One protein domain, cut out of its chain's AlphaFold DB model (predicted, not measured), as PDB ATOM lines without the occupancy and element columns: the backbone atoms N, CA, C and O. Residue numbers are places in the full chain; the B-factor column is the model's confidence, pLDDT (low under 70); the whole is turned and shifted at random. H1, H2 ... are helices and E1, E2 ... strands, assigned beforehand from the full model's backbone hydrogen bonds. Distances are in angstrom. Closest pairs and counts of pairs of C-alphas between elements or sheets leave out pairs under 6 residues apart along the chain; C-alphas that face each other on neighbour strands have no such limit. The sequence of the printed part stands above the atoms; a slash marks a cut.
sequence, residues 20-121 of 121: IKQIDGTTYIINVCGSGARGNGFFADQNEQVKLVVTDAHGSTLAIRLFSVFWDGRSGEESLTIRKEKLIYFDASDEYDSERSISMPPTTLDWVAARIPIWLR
ATOM      1  N   ILE A  20      46.435 -40.726 -25.361       97.06
ATOM      2  CA  ILE A  20      47.543 -41.683 -25.239       97.06
ATOM      3  C   ILE A  20      47.284 -42.886 -26.150       97.06
ATOM      4  O   ILE A  20      46.217 -43.499 -26.081       97.06
ATOM      5  N   LYS A  21      48.271 -43.250 -26.973       95.25
ATOM      6  CA  LYS A  21      48.228 -44.407 -27.875       95.25
ATOM      7  C   LYS A  21      49.463 -45.279 -27.692       95.25
ATOM      8  O   LYS A  21      50.574 -44.770 -27.589       95.25
ATOM      9  N   GLN A  22      49.259 -46.592 -27.691       94.94
ATOM     10  CA  GLN A  22      50.332 -47.577 -27.817       94.94
ATOM     11  C   GLN A  22      50.409 -48.012 -29.277       94.94
ATOM     12  O   GLN A  22      49.416 -48.500 -29.821       94.94
ATOM     13  N   ILE A  23      51.562 -47.820 -29.908       93.50
ATOM     14  CA  ILE A  23      51.813 -48.217 -31.296       93.50
ATOM     15  C   ILE A  23      53.121 -48.994 -31.299       93.50
ATOM     16  O   ILE A  23      54.156 -48.443 -30.935       93.50
ATOM     17  N   ASP A  24      53.040 -50.279 -31.641       91.06
ATOM     18  CA  ASP A  24      54.171 -51.217 -31.623       91.06
ATOM     19  C   ASP A  24      54.972 -51.183 -30.301       91.06
ATOM     20  O   ASP A  24      56.177 -50.962 -30.254       91.06
ATOM     21  N   GLY A  25      54.261 -51.272 -29.170       92.50
ATOM     22  CA  GLY A  25      54.863 -51.237 -27.830       92.50
ATOM     23  C   GLY A  25      55.427 -49.878 -27.391       92.50
ATOM     24  O   GLY A  25      55.888 -49.756 -26.256       92.50
ATOM     25  N   THR A  26      55.365 -48.852 -28.244       95.62
ATOM     26  CA  THR A  26      55.811 -47.492 -27.926       95.62
ATOM     27  C   THR A  26      54.624 -46.595 -27.583       95.62
ATOM     28  O   THR A  26      53.611 -46.564 -28.286       95.62
ATOM     29  N   THR A  27      54.761 -45.833 -26.497       97.25
ATOM     30  CA  THR A  27      53.732 -44.894 -26.036       97.25
ATOM     31  C   THR A  27      53.897 -43.535 -26.702       97.25
ATOM     32  O   THR A  27      54.953 -42.912 -26.595       97.25
ATOM     33  N   TYR A  28      52.820 -43.046 -27.306       97.62
ATOM     34  CA  TYR A  28      52.723 -41.708 -27.879       97.62
ATOM     35  C   TYR A  28      51.559 -40.946 -27.255       97.62
ATOM     36  O   TYR A  28      50.528 -41.534 -26.919       97.62
ATOM     37  N   ILE A  29      51.700 -39.628 -27.141       98.00
ATOM     38  CA  ILE A  29      50.608 -38.738 -26.743       98.00
ATOM     39  C   ILE A  29      50.225 -37.912 -27.966       98.00
ATOM     40  O   ILE A  29      51.040 -37.175 -28.522       98.00
ATOM     41  N   ILE A  30      48.979 -38.068 -28.396       97.88
ATOM     42  CA  ILE A  30      48.422 -37.406 -29.568       97.88
ATOM     43  C   ILE A  30      47.499 -36.289 -29.092       97.88
ATOM     44  O   ILE A  30      46.423 -36.555 -28.563       97.88
ATOM     45  N   ASN A  31      47.917 -35.042 -29.270       97.62
ATOM     46  CA  ASN A  31      47.110 -33.877 -28.932       97.62
ATOM     47  C   ASN A  31      46.542 -33.232 -30.189       97.62
ATOM     48  O   ASN A  31      47.258 -33.025 -31.167       97.62
ATOM     49  N   VAL A  32      45.258 -32.907 -30.141       96.44
ATOM     50  CA  VAL A  32      44.498 -32.352 -31.250       96.44
ATOM     51  C   VAL A  32      43.703 -31.166 -30.745       96.44
ATOM     52  O   VAL A  32      42.989 -31.265 -29.743       96.44
ATOM     53  N   CYS A  33      43.843 -30.037 -31.424       95.00
ATOM     54  CA  CYS A  33      43.132 -28.818 -31.079       95.00
ATOM     55  C   CYS A  33      42.785 -28.013 -32.332       95.00
ATOM     56  O   CYS A  33      43.425 -28.211 -33.362       95.00
ATOM     57  N   GLY A  34      41.809 -27.113 -32.259       93.38
ATOM     58  CA  GLY A  34      41.383 -26.322 -33.415       93.38
ATOM     59  C   GLY A  34      41.329 -24.820 -33.187       93.38
ATOM     60  O   GLY A  34      41.605 -24.322 -32.096       93.38
ATOM     61  N   SER A  35      40.996 -24.084 -34.244       91.69
ATOM     62  CA  SER A  35      40.739 -22.636 -34.201       91.69
ATOM     63  C   SER A  35      39.350 -22.268 -33.659       91.69
ATOM     64  O   SER A  35      39.067 -21.088 -33.451       91.69
ATOM     65  N   GLY A  36      38.489 -23.264 -33.447       86.19
ATOM     66  CA  GLY A  36      37.050 -23.114 -33.284       86.19
ATOM     67  C   GLY A  36      36.366 -22.936 -34.639       86.19
ATOM     68  O   GLY A  36      36.878 -22.233 -35.517       86.19
ATOM     69  N   ALA A  37      35.199 -23.555 -34.810       70.62
ATOM     70  CA  ALA A  37      34.335 -23.301 -35.953       70.62
ATOM     71  C   ALA A  37      33.968 -21.807 -36.018       70.62
ATOM     72  O   ALA A  37      33.481 -21.220 -35.045       70.62
ATOM     73  N   ARG A  38      34.244 -21.163 -37.155       59.09
ATOM     74  CA  ARG A  38      33.941 -19.745 -37.370       59.09
ATOM     75  C   ARG A  38      32.573 -19.632 -38.048       59.09
ATOM     76  O   ARG A  38      32.499 -19.532 -39.266       59.09
ATOM     77  N   GLY A  39      31.491 -19.542 -37.271       51.62
ATOM     78  CA  GLY A  39      30.221 -19.048 -37.810       51.62
ATOM     79  C   GLY A  39      28.997 -19.178 -36.905       51.62
ATOM     80  O   GLY A  39      28.971 -19.937 -35.944       51.62
ATOM     81  N   ASN A  40      27.951 -18.437 -37.272       40.75
ATOM     82  CA  ASN A  40      26.581 -18.642 -36.813       40.75
ATOM     83  C   ASN A  40      25.770 -19.139 -38.023       40.75
ATOM     84  O   ASN A  40      25.753 -18.460 -39.050       40.75
ATOM     85  N   GLY A  41      25.087 -20.282 -37.915       48.09
ATOM     86  CA  GLY A  41      24.220 -20.834 -38.971       48.09
ATOM     87  C   GLY A  41      24.691 -22.179 -39.542       48.09
ATOM     88  O   GLY A  41      25.705 -22.717 -39.120       48.09
ATOM     89  N   PHE A  42      23.943 -22.716 -40.513       50.34
ATOM     90  CA  PHE A  42      24.092 -24.072 -41.083       50.34
ATOM     91  C   PHE A  42      25.447 -24.391 -41.757       50.34
ATOM     92  O   PHE A  42      25.665 -25.538 -42.121       50.34
ATOM     93  N   PHE A  43      26.343 -23.410 -41.921       50.47
ATOM     94  CA  PHE A  43      27.639 -23.543 -42.610       50.47
ATOM     95  C   PHE A  43      28.836 -23.088 -41.747       50.47
ATOM     96  O   PHE A  43      29.923 -22.848 -42.259       50.47
ATOM     97  N   ALA A  44      28.630 -22.911 -40.437       50.53
ATOM     98  CA  ALA A  44      29.628 -22.378 -39.504       50.53
ATOM     99  C   ALA A  44      30.850 -23.283 -39.275       50.53
ATOM    100  O   ALA A  44      31.916 -22.800 -38.891       50.53
ATOM    101  N   ASP A  45      30.686 -24.581 -39.524       57.09
ATOM    102  CA  ASP A  45      31.657 -25.623 -39.185       57.09
ATOM    103  C   ASP A  45      32.485 -26.079 -40.400       57.09
ATOM    104  O   ASP A  45      33.196 -27.086 -40.350       57.09
ATOM    105  N   GLN A  46      32.392 -25.331 -41.502       63.50
ATOM    106  CA  GLN A  46      33.029 -25.679 -42.759       63.50
ATOM    107  C   GLN A  46      34.473 -25.179 -42.766       63.50
ATOM    108  O   GLN A  46      34.721 -23.975 -42.823       63.50
ATOM    109  N   ASN A  47      35.424 -26.117 -42.753       76.38
ATOM    110  CA  ASN A  47      36.855 -25.869 -42.943       76.38
ATOM    111  C   ASN A  47      37.561 -25.206 -41.739       76.38
ATOM    112  O   ASN A  47      38.207 -24.162 -41.854       76.38
ATOM    113  N   GLU A  48      37.443 -25.827 -40.564       87.38
ATOM    114  CA  GLU A  48      38.195 -25.425 -39.373       87.38
ATOM    115  C   GLU A  48      39.663 -25.868 -39.472       87.38
ATOM    116  O   GLU A  48      39.951 -27.015 -39.816       87.38
ATOM    117  N   GLN A  49      40.600 -24.988 -39.102       90.44
ATOM    118  CA  GLN A  49      42.002 -25.373 -38.972       90.44
ATOM    119  C   GLN A  49      42.213 -26.170 -37.680       90.44
ATOM    120  O   GLN A  49      41.862 -25.725 -36.585       90.44
ATOM    121  N   VAL A  50      42.861 -27.322 -37.808       92.50
ATOM    122  CA  VAL A  50      43.213 -28.224 -36.716       92.50
ATOM    123  C   VAL A  50      44.724 -28.413 -36.656       92.50
ATOM    124  O   VAL A  50      45.409 -28.562 -37.668       92.50
ATOM    125  N   LYS A  51      45.247 -28.434 -35.433       95.44
ATOM    126  CA  LYS A  51      46.627 -28.765 -35.104       95.44
ATOM    127  C   LYS A  51      46.693 -30.134 -34.452       95.44
ATOM    128  O   LYS A  51      46.098 -30.363 -33.401       95.44
ATOM    129  N   LEU A  52      47.486 -31.011 -35.054       96.88
ATOM    130  CA  LEU A  52      47.863 -32.315 -34.530       96.88
ATOM    131  C   LEU A  52      49.307 -32.259 -34.034       96.88
ATOM    132  O   LEU A  52      50.221 -31.920 -34.786       96.88
ATOM    133  N   VAL A  53      49.515 -32.627 -32.774       97.50
ATOM    134  CA  VAL A  53      50.826 -32.723 -32.132       97.50
ATOM    135  C   VAL A  53      51.030 -34.148 -31.639       97.50
ATOM    136  O   VAL A  53      50.236 -34.658 -30.852       97.50
ATOM    137  N   VAL A  54      52.122 -34.775 -32.069       98.00
ATOM    138  CA  VAL A  54      52.554 -36.089 -31.583       98.00
ATOM    139  C   VAL A  54      53.763 -35.892 -30.681       98.00
ATOM    140  O   VAL A  54      54.765 -35.306 -31.105       98.00
ATOM    141  N   THR A  55      53.690 -36.394 -29.450       98.00
ATOM    142  CA  THR A  55      54.822 -36.419 -28.517       98.00
ATOM    143  C   THR A  55      55.163 -37.838 -28.083       98.00
ATOM    144  O   THR A  55      54.323 -38.740 -28.147       98.00
ATOM    145  N   ASP A  56      56.393 -38.027 -27.612       96.44
ATOM    146  CA  ASP A  56      56.760 -39.227 -26.857       96.44
ATOM    147  C   ASP A  56      56.118 -39.228 -25.450       96.44
ATOM    148  O   ASP A  56      55.438 -38.276 -25.045       96.44
ATOM    149  N   ALA A  57      56.352 -40.306 -24.697       96.00
ATOM    150  CA  ALA A  57      55.889 -40.477 -23.318       96.00
ATOM    151  C   ALA A  57      56.468 -39.457 -22.318       96.00
ATOM    152  O   ALA A  57      55.908 -39.270 -21.239       96.00
ATOM    153  N   HIS A  58      57.585 -38.812 -22.658       95.44
ATOM    154  CA  HIS A  58      58.250 -37.804 -21.834       95.44
ATOM    155  C   HIS A  58      57.805 -36.374 -22.183       95.44
ATOM    156  O   HIS A  58      58.204 -35.427 -21.508       95.44
ATOM    157  N   GLY A  59      56.961 -36.213 -23.207       92.94
ATOM    158  CA  GLY A  59      56.439 -34.929 -23.667       92.94
ATOM    159  C   GLY A  59      57.271 -34.258 -24.763       92.94
ATOM    160  O   GLY A  59      56.951 -33.134 -25.154       92.94
ATOM    161  N   SER A  60      58.305 -34.910 -25.307       95.31
ATOM    162  CA  SER A  60      59.086 -34.339 -26.411       95.31
ATOM    163  C   SER A  60      58.266 -34.339 -27.696       95.31
ATOM    164  O   SER A  60      57.768 -35.379 -28.124       95.31
ATOM    165  N   THR A  61      58.164 -33.190 -28.364       96.50
ATOM    166  CA  THR A  61      57.459 -33.097 -29.647       96.50
ATOM    167  C   THR A  61      58.221 -33.813 -30.763       96.50
ATOM    168  O   THR A  61      59.391 -33.515 -31.036       96.50
ATOM    169  N   LEU A  62      57.530 -34.749 -31.416       97.00
ATOM    170  CA  LEU A  62      58.047 -35.578 -32.505       97.00
ATOM    171  C   LEU A  62      57.510 -35.150 -33.869       97.00
ATOM    172  O   LEU A  62      58.243 -35.205 -34.848       97.00
ATOM    173  N   ALA A  63      56.252 -34.712 -33.931       97.06
ATOM    174  CA  ALA A  63      55.643 -34.203 -35.153       97.06
ATOM    175  C   ALA A  63      54.573 -33.156 -34.834       97.06
ATOM    176  O   ALA A  63      53.874 -33.249 -33.822       97.06
ATOM    177  N   ILE A  64      54.432 -32.183 -35.731       95.88
ATOM    178  CA  ILE A  64      53.319 -31.232 -35.759       95.88
ATOM    179  C   ILE A  64      52.735 -31.238 -37.173       95.88
ATOM    180  O   ILE A  64      53.490 -31.255 -38.154       95.88
ATOM    181  N   ARG A  65      51.405 -31.214 -37.279       94.44
ATOM    182  CA  ARG A  65      50.660 -30.985 -38.522       94.44
ATOM    183  C   ARG A  65      49.585 -29.934 -38.296       94.44
ATOM    184  O   ARG A  65      48.928 -29.947 -37.261       94.44
ATOM    185  N   LEU A  66      49.427 -29.053 -39.275       93.00
ATOM    186  CA  LEU A  66      48.262 -28.193 -39.428       93.00
ATOM    187  C   LEU A  66      47.509 -28.668 -40.661       93.00
ATOM    188  O   LEU A  66      48.144 -28.927 -41.681       93.00
ATOM    189  N   PHE A  67      46.199 -28.803 -40.540       91.06
ATOM    190  CA  PHE A  67      45.330 -29.283 -41.607       91.06
ATOM    191  C   PHE A  67      43.914 -28.762 -41.394       91.06
ATOM    192  O   PHE A  67      43.612 -28.163 -40.359       91.06
ATOM    193  N   SER A  68      43.062 -28.986 -42.381       88.75
ATOM    194  CA  SER A  68      41.673 -28.552 -42.357       88.75
ATOM    195  C   SER A  68      40.724 -29.706 -42.067       88.75
ATOM    196  O   SER A  68      40.921 -30.813 -42.564       88.75
ATOM    197  N   VAL A  69      39.667 -29.445 -41.298       85.50
ATOM    198  CA  VAL A  69      38.582 -30.401 -41.035       85.50
ATOM    199  C   VAL A  69      37.239 -29.787 -41.415       85.50
ATOM    200  O   VAL A  69      36.987 -28.603 -41.195       85.50
ATOM    201  N   PHE A  70      36.373 -30.614 -41.987       81.19
ATOM    202  CA  PHE A  70      34.995 -30.286 -42.327       81.19
ATOM    203  C   PHE A  70      34.084 -31.151 -41.458       81.19
ATOM    204  O   PHE A  70      34.054 -32.359 -41.662       81.19
ATOM    205  N   TRP A  71      33.434 -30.557 -40.451       78.94
ATOM    206  CA  TRP A  71      32.728 -31.307 -39.397       78.94
ATOM    207  C   TRP A  71      31.325 -31.802 -39.781       78.94
ATOM    208  O   TRP A  71      30.701 -32.558 -39.037       78.94
ATOM    209  N   ASP A  72      30.796 -31.331 -40.908       68.38
ATOM    210  CA  ASP A  72      29.572 -31.802 -41.561       68.38
ATOM    211  C   ASP A  72      29.856 -32.916 -42.591       68.38
ATOM    212  O   ASP A  72      29.000 -33.254 -43.415       68.38
ATOM    213  N   GLY A  73      31.058 -33.507 -42.538       61.62
ATOM    214  CA  GLY A  73      31.508 -34.593 -43.402       61.62
ATOM    215  C   GLY A  73      30.946 -35.971 -43.030       61.62
ATOM    216  O   GLY A  73      30.069 -36.140 -42.178       61.62
ATOM    217  N   ARG A  74      31.439 -37.022 -43.704       57.12
ATOM    218  CA  ARG A  74      31.071 -38.407 -43.370       57.12
ATOM    219  C   ARG A  74      31.629 -38.772 -41.996       57.12
ATOM    220  O   ARG A  74      32.839 -38.796 -41.788       57.12
ATOM    221  N   SER A  75      30.727 -39.146 -41.090       52.19
ATOM    222  CA  SER A  75      31.056 -39.636 -39.747       52.19
ATOM    223  C   SER A  75      32.183 -40.681 -39.788       52.19
ATOM    224  O   SER A  75      32.025 -41.752 -40.375       52.19
ATOM    225  N   GLY A  76      33.328 -40.348 -39.185       55.12
ATOM    226  CA  GLY A  76      34.516 -41.205 -39.100       55.12
ATOM    227  C   GLY A  76      35.735 -40.740 -39.908       55.12
ATOM    228  O   GLY A  76      36.850 -41.046 -39.491       55.12
ATOM    229  N   GLU A  77      35.564 -39.966 -40.987       61.31
ATOM    230  CA  GLU A  77      36.693 -39.412 -41.770       61.31
ATOM    231  C   GLU A  77      37.417 -38.282 -41.015       61.31
ATOM    232  O   GLU A  77      38.601 -38.048 -41.194       61.31
ATOM    233  N   GLU A  78      36.752 -37.646 -40.055       66.19
ATOM    234  CA  GLU A  78      37.340 -36.597 -39.210       66.19
ATOM    235  C   GLU A  78      38.179 -37.159 -38.044       66.19
ATOM    236  O   GLU A  78      38.803 -36.411 -37.294       66.19
ATOM    237  N   SER A  79      38.179 -38.480 -37.826       82.25
ATOM    238  CA  SER A  79      38.870 -39.110 -36.695       82.25
ATOM    239  C   SER A  79      40.243 -39.655 -37.069       82.25
ATOM    240  O   SER A  79      40.441 -40.264 -38.120       82.25
ATOM    241  N   LEU A  80      41.197 -39.525 -36.146       92.69
ATOM    242  CA  LEU A  80      42.515 -40.123 -36.301       92.69
ATOM    243  C   LEU A  80      42.426 -41.646 -36.226       92.69
ATOM    244  O   LEU A  80      41.820 -42.215 -35.310       92.69
ATOM    245  N   THR A  81      43.099 -42.317 -37.157       93.38
ATOM    246  CA  THR A  81      43.144 -43.780 -37.208       93.38
ATOM    247  C   THR A  81      44.585 -44.267 -37.181       93.38
ATOM    248  O   THR A  81      45.445 -43.714 -37.850       93.38
ATOM    249  N   ILE A  82      44.861 -45.338 -36.438       92.81
ATOM    250  CA  ILE A  82      46.172 -45.995 -36.460       92.81
ATOM    251  C   ILE A  82      46.071 -47.258 -37.310       92.81
ATOM    252  O   ILE A  82      45.271 -48.144 -37.006       92.81
ATOM    253  N   ARG A  83      46.870 -47.355 -38.378       92.19
ATOM    254  CA  ARG A  83      46.965 -48.556 -39.229       92.19
ATOM    255  C   ARG A  83      48.389 -48.733 -39.722       92.19
ATOM    256  O   ARG A  83      48.980 -47.768 -40.187       92.19
ATOM    257  N   LYS A  84      48.901 -49.969 -39.694       89.25
ATOM    258  CA  LYS A  84      50.220 -50.326 -40.253       89.25
ATOM    259  C   LYS A  84      51.322 -49.343 -39.821       89.25
ATOM    260  O   LYS A  84      51.981 -48.763 -40.676       89.25
ATOM    261  N   GLU A  85      51.431 -49.097 -38.511       90.06
ATOM    262  CA  GLU A  85      52.434 -48.180 -37.930       90.06
ATOM    263  C   GLU A  85      52.341 -46.739 -38.457       90.06
ATOM    264  O   GLU A  85      53.315 -45.994 -38.482       90.06
ATOM    265  N   LYS A  86      51.153 -46.313 -38.887       94.38
ATOM    266  CA  LYS A  86      50.892 -44.940 -39.308       94.38
ATOM    267  C   LYS A  86      49.727 -44.362 -38.539       94.38
ATOM    268  O   LYS A  86      48.714 -45.035 -38.335       94.38
ATOM    269  N   LEU A  87      49.873 -43.099 -38.162       95.69
ATOM    270  CA  LEU A  87      48.774 -42.249 -37.745       95.69
ATOM    271  C   LEU A  87      48.187 -41.587 -38.991       95.69
ATOM    272  O   LEU A  87      48.858 -40.791 -39.642       95.69
ATOM    273  N   ILE A  88      46.955 -41.944 -39.325       94.81
ATOM    274  CA  ILE A  88      46.206 -41.467 -40.485       94.81
ATOM    275  C   ILE A  88      45.256 -40.358 -40.032       94.81
ATOM    276  O   ILE A  88      44.602 -40.490 -38.993       94.81
ATOM    277  N   TYR A  89      45.195 -39.284 -40.812       92.88
ATOM    278  CA  TYR A  89      44.298 -38.144 -40.630       92.88
ATOM    279  C   TYR A  89      43.808 -37.659 -41.993       92.88
ATOM    280  O   TYR A  89      44.471 -37.901 -42.996       92.88
ATOM    281  N   PHE A  90      42.668 -36.976 -42.028       89.88
ATOM    282  CA  PHE A  90      42.126 -36.411 -43.258       89.88
ATOM    283  C   PHE A  90      42.265 -34.892 -43.242       89.88
ATOM    284  O   PHE A  90      41.867 -34.237 -42.282       89.88
ATOM    285  N   ASP A  91      42.868 -34.355 -44.295       89.69
ATOM    286  CA  ASP A  91      43.074 -32.936 -44.532       89.69
ATOM    287  C   ASP A  91      42.114 -32.456 -45.623       89.69
ATOM    288  O   ASP A  91      42.342 -32.661 -46.815       89.69
ATOM    289  N   ALA A  92      41.035 -31.801 -45.199       85.31
ATOM    290  CA  ALA A  92      39.984 -31.284 -46.071       85.31
ATOM    291  C   ALA A  92      40.428 -30.090 -46.937       85.31
ATOM    292  O   ALA A  92      39.613 -29.536 -47.671       85.31
ATOM    293  N   SER A  93      41.694 -29.662 -46.856       80.81
ATOM    294  CA  SER A  93      42.237 -28.647 -47.765       80.81
ATOM    295  C   SER A  93      42.541 -29.191 -49.167       80.81
ATOM    296  O   SER A  93      42.694 -28.400 -50.097       80.81
ATOM    297  N   ASP A  94      42.605 -30.517 -49.331       74.75
ATOM    298  CA  ASP A  94      42.815 -31.190 -50.616       74.75
ATOM    299  C   ASP A  94      41.524 -31.900 -51.060       74.75
ATOM    300  O   ASP A  94      41.104 -32.881 -50.443       74.75
ATOM    301  N   GLU A  95      40.890 -31.396 -52.125       66.44
ATOM    302  CA  GLU A  95      39.619 -31.913 -52.663       66.44
ATOM    303  C   GLU A  95      39.744 -33.296 -53.330       66.44
ATOM    304  O   GLU A  95      38.732 -33.975 -53.518       66.44
ATOM    305  N   TYR A  96      40.957 -33.717 -53.709       66.25
ATOM    306  CA  TYR A  96      41.179 -34.941 -54.488       66.25
ATOM    307  C   TYR A  96      41.870 -36.050 -53.690       66.25
ATOM    308  O   TYR A  96      41.610 -37.226 -53.951       66.25
ATOM    309  N   ASP A  97      42.734 -35.694 -52.734       76.38
ATOM    310  CA  ASP A  97      43.428 -36.644 -51.858       76.38
ATOM    311  C   ASP A  97      43.591 -36.090 -50.436       76.38
ATOM    312  O   ASP A  97      44.622 -35.529 -50.054       76.38
ATOM    313  N   SER A  98      42.541 -36.260 -49.635       85.25
ATOM    314  CA  SER A  98      42.510 -35.766 -48.262       85.25
ATOM    315  C   SER A  98      43.218 -36.702 -47.273       85.25
ATOM    316  O   SER A  98      43.553 -36.262 -46.178       85.25
ATOM    317  N   GLU A  99      43.464 -37.981 -47.596       90.81
ATOM    318  CA  GLU A  99      44.101 -38.903 -46.642       90.81
ATOM    319  C   GLU A  99      45.596 -38.585 -46.501       90.81
ATOM    320  O   GLU A  99      46.390 -38.647 -47.440       90.81
ATOM    321  N   ARG A 100      46.015 -38.278 -45.278       93.12
ATOM    322  CA  ARG A 100      47.403 -38.008 -44.918       93.12
ATOM    323  C   ARG A 100      47.853 -38.967 -43.830       93.12
ATOM    324  O   ARG A 100      47.060 -39.555 -43.098       93.12
ATOM    325  N   SER A 101      49.167 -39.129 -43.697       94.38
ATOM    326  CA  SER A 101      49.727 -39.984 -42.651       94.38
ATOM    327  C   SER A 101      51.014 -39.442 -42.040       94.38
ATOM    328  O   SER A 101      51.759 -38.684 -42.663       94.38
ATOM    329  N   ILE A 102      51.260 -39.848 -40.797       96.12
ATOM    330  CA  ILE A 102      52.527 -39.708 -40.080       96.12
ATOM    331  C   ILE A 102      53.012 -41.127 -39.782       96.12
ATOM    332  O   ILE A 102      52.270 -41.922 -39.201       96.12
ATOM    333  N   SER A 103      54.232 -41.464 -40.200       96.31
ATOM    334  CA  SER A 103      54.868 -42.726 -39.801       96.31
ATOM    335  C   SER A 103      55.069 -42.757 -38.287       96.31
ATOM    336  O   SER A 103      55.314 -41.721 -37.678       96.31
ATOM    337  N   MET A 104      54.977 -43.935 -37.681       95.06
ATOM    338  CA  MET A 104      55.218 -44.146 -36.257       95.06
ATOM    339  C   MET A 104      56.359 -45.166 -36.114       95.06
ATOM    340  O   MET A 104      56.164 -46.317 -36.492       95.06
ATOM    341  N   PRO A 105      57.542 -44.774 -35.603       95.06
ATOM    342  CA  PRO A 105      57.879 -43.440 -35.103       95.06
ATOM    343  C   PRO A 105      57.920 -42.370 -36.215       95.06
ATOM    344  O   PRO A 105      58.236 -42.696 -37.365       95.06
ATOM    345  N   PRO A 106      57.636 -41.091 -35.886       95.94
ATOM    346  CA  PRO A 106      57.828 -39.985 -36.819       95.94
ATOM    347  C   PRO A 106      59.257 -39.926 -37.355       95.94
ATOM    348  O   PRO A 106      60.216 -40.312 -36.683       95.94
ATOM    349  N   THR A 107      59.402 -39.433 -38.583       95.50
ATOM    350  CA  THR A 107      60.706 -39.393 -39.251       95.50
ATOM    351  C   THR A 107      61.633 -38.346 -38.626       95.50
ATOM    352  O   THR A 107      61.212 -37.426 -37.925       95.50
ATOM    353  N   THR A 108      62.929 -38.424 -38.929       93.12
ATOM    354  CA  THR A 108      63.880 -37.368 -38.539       93.12
ATOM    355  C   THR A 108      63.510 -36.012 -39.145       93.12
ATOM    356  O   THR A 108      63.683 -34.983 -38.493       93.12
ATOM    357  N   LEU A 109      62.948 -36.006 -40.359       93.38
ATOM    358  CA  LEU A 109      62.414 -34.802 -40.995       93.38
ATOM    359  C   LEU A 109      61.228 -34.240 -40.210       93.38
ATOM    360  O   LEU A 109      61.201 -33.036 -39.971       93.38
ATOM    361  N   ASP A 110      60.308 -35.090 -39.745       93.88
ATOM    362  CA  ASP A 110      59.197 -34.669 -38.878       93.88
ATOM    363  C   ASP A 110      59.687 -34.024 -37.590       93.88
ATOM    364  O   ASP A 110      59.153 -33.006 -37.163       93.88
ATOM    365  N   TRP A 111      60.736 -34.586 -36.999       93.38
ATOM    366  CA  TRP A 111      61.308 -34.101 -35.752       93.38
ATOM    367  C   TRP A 111      61.988 -32.735 -35.914       93.38
ATOM    368  O   TRP A 111      61.804 -31.832 -35.087       93.38
ATOM    369  N   VAL A 112      62.752 -32.540 -36.994       92.06
ATOM    370  CA  VAL A 112      63.351 -31.233 -37.328       92.06
ATOM    371  C   VAL A 112      62.248 -30.226 -37.645       92.06
ATOM    372  O   VAL A 112      62.164 -29.165 -37.020       92.06
ATOM    373  N   ALA A 113      61.322 -30.614 -38.518       90.81
ATOM    374  CA  ALA A 113      60.090 -29.896 -38.785       90.81
ATOM    375  C   ALA A 113      59.068 -30.049 -37.649       90.81
ATOM    376  O   ALA A 113      57.880 -29.948 -37.890       90.81
ATOM    377  N   ALA A 114      59.456 -30.268 -36.396       90.75
ATOM    378  CA  ALA A 114      58.616 -29.975 -35.233       90.75
ATOM    379  C   ALA A 114      59.161 -28.757 -34.473       90.75
ATOM    380  O   ALA A 114      58.418 -28.092 -33.759       90.75
ATOM    381  N   ARG A 115      60.437 -28.413 -34.695       88.69
ATOM    382  CA  ARG A 115      61.186 -27.365 -33.981       88.69
ATOM    383  C   ARG A 115      61.283 -26.045 -34.737       88.69
ATOM    384  O   ARG A 115      61.613 -25.025 -34.146       88.69
ATOM    385  N   ILE A 116      61.000 -26.052 -36.037       86.31
ATOM    386  CA  ILE A 116      60.966 -24.832 -36.849       86.31
ATOM    387  C   ILE A 116      59.630 -24.108 -36.596       86.31
ATOM    388  O   ILE A 116      58.595 -24.760 -36.717       86.31
ATOM    389  N   PRO A 117      59.592 -22.806 -36.271       81.06
ATOM    390  CA  PRO A 117      58.344 -22.049 -36.182       81.06
ATOM    391  C   PRO A 117      57.468 -22.223 -37.426       81.06
ATOM    392  O   PRO A 117      57.976 -22.228 -38.544       81.06
ATOM    393  N   ILE A 118      56.155 -22.339 -37.243       74.38
ATOM    394  CA  ILE A 118      55.213 -22.621 -38.338       74.38
ATOM    395  C   ILE A 118      55.246 -21.529 -39.421       74.38
ATOM    396  O   ILE A 118      55.117 -21.851 -40.593       74.38
ATOM    397  N   TRP A 119      55.510 -20.264 -39.069       69.06
ATOM    398  CA  TRP A 119      55.641 -19.184 -40.057       69.06
ATOM    399  C   TRP A 119      56.866 -19.334 -40.986       69.06
ATOM    400  O   TRP A 119      56.950 -18.621 -41.980       69.06
ATOM    401  N   LEU A 120      57.860 -20.170 -40.628       65.12
ATOM    402  CA  LEU A 120      59.103 -20.381 -41.400       65.12
ATOM    403  C   LEU A 120      59.019 -21.635 -42.279       65.12
ATOM    404  O   LEU A 120      60.015 -21.995 -42.905       65.12
ATOM    405  N   ARG A 121      57.880 -22.332 -42.262       64.31
ATOM    406  CA  ARG A 121      57.646 -23.557 -43.025       64.31
ATOM    407  C   ARG A 121      56.717 -23.323 -44.200       64.31
ATOM    408  O   ARG A 121      55.822 -22.454 -44.089       64.31
TER     409      ARG A 121
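AT A GLANCE: This is residues 20 to 121 of the 121 residues of an uncharacterized protein of Burkholderia arboris (UniProt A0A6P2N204). A strongly twisted, curled sheet of four strands, E1 to E4, stands partly face to face with a smaller sheet of three, E5 to E7, while the short helix H1 sits beside edge strand E4 and the loop of residues 35 to 47 reaches far toward one end. The 102 printed residues hold seven named strands, then one named helix: mostly strand, in the antiparallel orders E1 - E2 - E3 - E4 and E5 - E6 - E7. The whole is compact, with a radius of gyration of the C-alphas of 14.4 A and spans of 43 by 31 by 25 A.

HOW THE PARTS SIT: Start at E1, residues 20 to 23, and go on through E2, 26 to 34, E3, 48 to 56, and E4, 61 to 69: a meander, each strand the antiparallel neighbour of the one before. Across its three hairpins find N 21 and O 28, N 31 and O 53, and N 50 and O 67, each pair 2.8 A apart, within hydrogen-bond range. E5, residues 81 to 83, E6, 86 to 90, and E7, 99 to 103, make a second meander of two hairpins, with N 83 and O 86 at 3.0 A and N 87 and O 102 at 2.9 A. The meanders form a sandwich, two sheets face to face, best planes 12 degrees apart; the closest C-alphas of E4 and E6, Val 69 and Phe 90, are 7.3 A apart. H1, residues 108 to 115, is on the first sheet, at the sheet's level; its closest C-alphas with E4, Trp 111 and Leu 62, are 4.8 A apart. In H1, 3 of 4 O i to N i+4 pairs are within hydrogen-bond range.

IN THESE COORDINATES: Find C-alpha 20 at (47.543, -41.683, -25.239), where E1 begins. E2 runs 26.2 A, E3 26.3 A and E4 22.2 A; E6 and E7 run 12.9 A and 13.3 A. H1 covers 11.3 A, ending at C-alpha 115, (61.186, -27.365, -33.981).

THE WHOLE: The farthest C-alphas, Gly 25 and Gly 41, are 44.6 A apart. The printed part has no cut; the links E2 to E3 and E4 to E5 are long. Look for pLDDT under 70 at residues 38 to 46, 72 to 78, 95 to 96 and 119 to 121.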